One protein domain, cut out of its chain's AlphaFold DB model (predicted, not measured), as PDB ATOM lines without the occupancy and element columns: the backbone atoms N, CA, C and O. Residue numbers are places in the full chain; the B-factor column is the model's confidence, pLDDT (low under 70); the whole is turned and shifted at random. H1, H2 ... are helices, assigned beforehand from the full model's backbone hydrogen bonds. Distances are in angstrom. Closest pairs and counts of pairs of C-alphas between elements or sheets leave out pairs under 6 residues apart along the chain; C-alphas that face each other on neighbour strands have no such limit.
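What this domain is: This is residues 20 to 61 of the 106 residues of an uncharacterized protein of Duganella levis (UniProt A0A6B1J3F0). Two helices, H1 and then H2, form the arms of a wide, open V, joined by a stretch of residues 41 to 48 at its top, with no contact between the arms. Residues 20 to 34 and 56 to 61 stand free at the far ends. The printed part has 42 residues with two named helices and no named strand, and its class is all helix. It is only just loose, close to extended, with a radius of gyration of the C-alphas of 13.7 A, and flat, spanning 36 by 28 by 11 A.

Where its parts are: H1, residues 24 to 40, begins at C-alpha 24 (-53.823, 13.904, -8.366) and measures 24.2 A. H2, residues 49 to 61, measures 18.5 A and ends at C-alpha 61 (-50.072, 28.991, 16.494).

How they stand to each other: H1 and H2 are apart, with no C-alpha of the one within 8 A of the other. A short link of 8 residues joins them. In H1 and H2 every O i to N i+4 pair is within hydrogen-bond range.

The domain as a whole: The C-alphas farthest apart, those of Ser 21 and Glu 50, are 37.5 A apart. The printed part has no cut. Its mean pLDDT is 89.8, and no printed residue is under 70.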
ATOM      1  N   ALA A  20     -45.252  12.938 -10.294       90.31
ATOM      2  CA  ALA A  20     -45.834  14.253 -10.576       90.31
ATOM      3  C   ALA A  20     -46.726  14.306 -11.833       90.31
ATOM      4  O   ALA A  20     -47.510  15.238 -11.982       90.31
ATOM      5  N   SER A  21     -46.593  13.339 -12.748       91.06
ATOM      6  CA  SER A  21     -47.403  13.263 -13.975       91.06
ATOM      7  C   SER A  21     -48.641  12.370 -13.858       91.06
ATOM      8  O   SER A  21     -49.410  12.292 -14.814       91.06
ATOM      9  N   MET A  22     -48.818  11.682 -12.725       90.75
ATOM     10  CA  MET A  22     -49.993  10.847 -12.447       90.75
ATOM     11  C   MET A  22     -51.210  11.700 -12.083       90.75
ATOM     12  O   MET A  22     -51.077  12.891 -11.794       90.75
ATOM     13  N   ASP A  23     -52.391  11.088 -12.063       93.75
ATOM     14  CA  ASP A  23     -53.600  11.765 -11.603       93.75
ATOM     15  C   ASP A  23     -53.467  12.212 -10.124       93.75
ATOM     16  O   ASP A  23     -52.896  11.469  -9.317       93.75
ATOM     17  N   PRO A  24     -53.944  13.412  -9.738       93.00
ATOM     18  CA  PRO A  24     -53.823  13.904  -8.366       93.00
ATOM     19  C   PRO A  24     -54.495  13.020  -7.309       93.00
ATOM     20  O   PRO A  24     -54.020  12.980  -6.170       93.00
ATOM     21  N   GLU A  25     -55.585  12.330  -7.652       94.12
ATOM     22  CA  GLU A  25     -56.252  11.401  -6.736       94.12
ATOM     23  C   GLU A  25     -55.362  10.183  -6.508       94.12
ATOM     24  O   GLU A  25     -55.041   9.853  -5.366       94.12
ATOM     25  N   GLN A  26     -54.821   9.624  -7.592       93.81
ATOM     26  CA  GLN A  26     -53.896   8.496  -7.531       93.81
ATOM     27  C   GLN A  26     -52.604   8.837  -6.768       93.81
ATOM     28  O   GLN A  26     -52.102   8.029  -5.988       93.81
ATOM     29  N   GLN A  27     -52.064  10.049  -6.934       95.44
ATOM     30  CA  GLN A  27     -50.916  10.518  -6.146       95.44
ATOM     31  C   GLN A  27     -51.239  10.569  -4.651       95.44
ATOM     32  O   GLN A  27     -50.421  10.163  -3.825       95.44
ATOM     33  N   ARG A  28     -52.426  11.066  -4.287       94.94
ATOM     34  CA  ARG A  28     -52.849  11.141  -2.887       94.94
ATOM     35  C   ARG A  28     -53.011   9.754  -2.286       94.94
ATOM     36  O   ARG A  28     -52.572   9.555  -1.157       94.94
ATOM     37  N   GLU A  29     -53.616   8.825  -3.014       95.75
ATOM     38  CA  GLU A  29     -53.786   7.444  -2.562       95.75
ATOM     39  C   GLU A  29     -52.439   6.773  -2.310       95.75
ATOM     40  O   GLU A  29     -52.211   6.276  -1.209       95.75
ATOM     41  N   ILE A  30     -51.509   6.860  -3.264       95.19
ATOM     42  CA  ILE A  30     -50.167   6.283  -3.116       95.19
ATOM     43  C   ILE A  30     -49.405   6.946  -1.962       95.19
ATOM     44  O   ILE A  30     -48.731   6.266  -1.190       95.19
ATOM     45  N   ALA A  31     -49.505   8.269  -1.811       94.62
ATOM     46  CA  ALA A  31     -48.879   8.976  -0.696       94.62
ATOM     47  C   ALA A  31     -49.477   8.553   0.656       94.62
ATOM     48  O   ALA A  31     -48.737   8.343   1.619       94.62
ATOM     49  N   ALA A  32     -50.801   8.405   0.730       92.62
ATOM     50  CA  ALA A  32     -51.495   7.961   1.932       92.62
ATOM     51  C   ALA A  32     -51.120   6.517   2.291       92.62
ATOM     52  O   ALA A  32     -50.817   6.230   3.447       92.62
ATOM     53  N   GLU A  33     -51.087   5.619   1.307       95.75
ATOM     54  CA  GLU A  33     -50.687   4.226   1.491       95.75
ATOM     55  C   GLU A  33     -49.220   4.103   1.911       95.75
ATOM     56  O   GLU A  33     -48.922   3.389   2.864       95.75
ATOM     57  N   GLY A  34     -48.315   4.861   1.287       95.31
ATOM     58  CA  GLY A  34     -46.906   4.900   1.675       95.31
ATOM     59  C   GLY A  34     -46.697   5.384   3.112       95.31
ATOM     60  O   GLY A  34     -45.876   4.820   3.834       95.31
ATOM     61  N   GLY A  35     -47.473   6.382   3.548       91.94
ATOM     62  CA  GLY A  35     -47.475   6.851   4.933       91.94
ATOM     63  C   GLY A  35     -47.941   5.772   5.912       91.94
ATOM     64  O   GLY A  35     -47.224   5.467   6.864       91.94
ATOM     65  N   ARG A  36     -49.098   5.146   5.652       90.50
ATOM     66  CA  ARG A  36     -49.640   4.060   6.493       90.50
ATOM     67  C   ARG A  36     -48.672   2.887   6.595       90.50
ATOM     68  O   ARG A  36     -48.297   2.498   7.696       90.50
ATOM     69  N   ALA A  37     -48.172   2.413   5.457       92.81
ATOM     70  CA  ALA A  37     -47.235   1.299   5.407       92.81
ATOM     71  C   ALA A  37     -45.933   1.586   6.174       92.81
ATOM     72  O   ALA A  37     -45.337   0.669   6.731       92.81
ATOM     73  N   ALA A  38     -45.455   2.834   6.204       92.88
ATOM     74  CA  ALA A  38     -44.248   3.192   6.949       92.88
ATOM     75  C   ALA A  38     -44.442   3.108   8.472       92.88
ATOM     76  O   ALA A  38     -43.515   2.685   9.172       92.88
ATOM     77  N   HIS A  39     -45.630   3.481   8.959       89.00
ATOM     78  CA  HIS A  39     -46.036   3.309  10.354       89.00
ATOM     79  C   HIS A  39     -46.243   1.832  10.694       89.00
ATOM     80  O   HIS A  39     -45.635   1.351  11.641       89.00
ATOM     81  N   GLU A  40     -46.983   1.089   9.866       88.50
ATOM     82  CA  GLU A  40     -47.193  -0.357  10.048       88.50
ATOM     83  C   GLU A  40     -45.872  -1.138  10.094       88.50
ATOM     84  O   GLU A  40     -45.710  -2.068  10.878       88.50
ATOM     85  N   LYS A  41     -44.891  -0.751   9.267       92.38
ATOM     86  CA  LYS A  41     -43.563  -1.384   9.224       92.38
ATOM     87  C   LYS A  41     -42.619  -0.922  10.340       92.38
ATOM     88  O   LYS A  41     -41.482  -1.391  10.373       92.38
ATOM     89  N   GLY A  42     -43.019   0.025  11.193       90.25
ATOM     90  CA  GLY A  42     -42.169   0.584  12.254       90.25
ATOM     91  C   GLY A  42     -40.957   1.373  11.739       90.25
ATOM     92  O   GLY A  42     -39.987   1.587  12.462       90.25
ATOM     93  N   THR A  43     -40.975   1.780  10.467       91.25
ATOM     94  CA  THR A  43     -39.912   2.615   9.877       91.25
ATOM     95  C   THR A  43     -40.104   4.096  10.190       91.25
ATOM     96  O   THR A  43     -39.141   4.861  10.191       91.25
ATOM     97  N   ALA A  44     -41.351   4.499  10.440       88.12
ATOM     98  CA  ALA A  44     -41.709   5.845  10.853       88.12
ATOM     99  C   ALA A  44     -41.642   5.998  12.381       88.12
ATOM    100  O   ALA A  44     -41.725   5.026  13.126       88.12
ATOM    101  N   HIS A  45     -41.513   7.243  12.842       86.75
ATOM    102  CA  HIS A  45     -41.622   7.566  14.261       86.75
ATOM    103  C   HIS A  45     -43.078   7.444  14.725       86.75
ATOM    104  O   HIS A  45     -43.983   7.998  14.095       86.75
ATOM    105  N   GLU A  46     -43.292   6.738  15.831       87.00
ATOM    106  CA  GLU A  46     -44.595   6.647  16.478       87.00
ATOM    107  C   GLU A  46     -44.815   7.862  17.369       87.00
ATOM    108  O   GLU A  46     -44.102   8.083  18.346       87.00
ATOM    109  N   PHE A  47     -45.816   8.660  17.017       85.00
ATOM    110  CA  PHE A  47     -46.208   9.793  17.833       85.00
ATOM    111  C   PHE A  47     -47.155   9.330  18.926       85.00
ATOM    112  O   PHE A  47     -48.194   8.730  18.657       85.00
ATOM    113  N   THR A  48     -46.844   9.702  20.161       89.31
ATOM    114  CA  THR A  48     -47.835   9.618  21.232       89.31
ATOM    115  C   THR A  48     -48.975  10.606  20.960       89.31
ATOM    116  O   THR A  48     -48.773  11.673  20.371       89.31
ATOM    117  N   SER A  49     -50.187  10.299  21.426       87.94
ATOM    118  CA  SER A  49     -51.356  11.173  21.243       87.94
ATOM    119  C   SER A  49     -51.144  12.586  21.807       87.94
ATOM    120  O   SER A  49     -51.656  13.568  21.261       87.94
ATOM    121  N   GLU A  50     -50.366  12.711  22.887       89.50
ATOM    122  CA  GLU A  50     -49.988  14.006  23.455       89.50
ATOM    123  C   GLU A  50     -49.069  14.789  22.507       89.50
ATOM    124  O   GLU A  50     -49.297  15.976  22.247       89.50
ATOM    125  N   GLU A  51     -48.066  14.122  21.936       86.50
ATOM    126  CA  GLU A  51     -47.113  14.729  21.013       86.50
ATOM    127  C   GLU A  51     -47.770  15.151  19.698       86.50
ATOM    128  O   GLU A  51     -47.593  16.293  19.266       86.50
ATOM    129  N   ALA A  52     -48.610  14.293  19.112       89.50
ATOM    130  CA  ALA A  52     -49.372  14.611  17.908       89.50
ATOM    131  C   ALA A  52     -50.253  15.856  18.116       89.50
ATOM    132  O   ALA A  52     -50.257  16.782  17.297       89.50
ATOM    133  N   ARG A  53     -50.945  15.936  19.263       87.62
ATOM    134  CA  ARG A  53     -51.755  17.106  19.633       87.62
ATOM    135  C   ARG A  53     -50.895  18.353  19.806       87.62
ATOM    136  O   ARG A  53     -51.276  19.423  19.331       87.62
ATOM    137  N   LYS A  54     -49.739  18.243  20.462       89.38
ATOM    138  CA  LYS A  54     -48.812  19.364  20.666       89.38
ATOM    139  C   LYS A  54     -48.250  19.876  19.337       89.38
ATOM    140  O   LYS A  54     -48.207  21.092  19.139       89.38
ATOM    141  N   ALA A  55     -47.874  18.984  18.423       88.31
ATOM    142  CA  ALA A  55     -47.386  19.319  17.086       88.31
ATOM    143  C   ALA A  55     -48.477  19.985  16.231       88.31
ATOM    144  O   ALA A  55     -48.259  21.066  15.678       88.31
ATOM    145  N   GLY A  56     -49.689  19.418  16.210       85.94
ATOM    146  CA  GLY A  56     -50.852  20.037  15.566       85.94
ATOM    147  C   GLY A  56     -51.174  21.411  16.159       85.94
ATOM    148  O   GLY A  56     -51.481  22.357  15.429       85.94
ATOM    149  N   ALA A  57     -50.999  21.558  17.476       85.75
ATOM    150  CA  ALA A  57     -51.185  22.830  18.145       85.75
ATOM    151  C   ALA A  57     -50.128  23.875  17.763       85.75
ATOM    152  O   ALA A  57     -50.413  25.065  17.687       85.75
ATOM    153  N   MET A  58     -48.885  23.462  17.523       84.88
ATOM    154  CA  MET A  58     -47.846  24.373  17.037       84.88
ATOM    155  C   MET A  58     -48.107  24.840  15.603       84.88
ATOM    156  O   MET A  58     -47.875  26.009  15.308       84.88
ATOM    157  N   SER A  59     -48.668  23.979  14.751       80.00
ATOM    158  CA  SER A  59     -49.023  24.328  13.369       80.00
ATOM    159  C   SER A  59     -50.021  25.493  13.295       80.00
ATOM    160  O   SER A  59     -49.832  26.436  12.531       80.00
ATOM    161  N   HIS A  60     -51.037  25.511  14.165       74.81
ATOM    162  CA  HIS A  60     -52.040  26.581  14.170       74.81
ATOM    163  C   HIS A  60     -51.595  27.863  14.896       74.81
ATOM    164  O   HIS A  60     -52.254  28.894  14.777       74.81
ATOM    165  N   LYS A  61     -50.531  27.821  15.715       77.62
ATOM    166  CA  LYS A  61     -50.072  28.991  16.494       77.62
ATOM    167  C   LYS A  61     -49.476  30.081  15.605       77.62
ATOM    168  O   LYS A  61     -49.542  31.250  15.969       77.62
TER     169      LYS A  61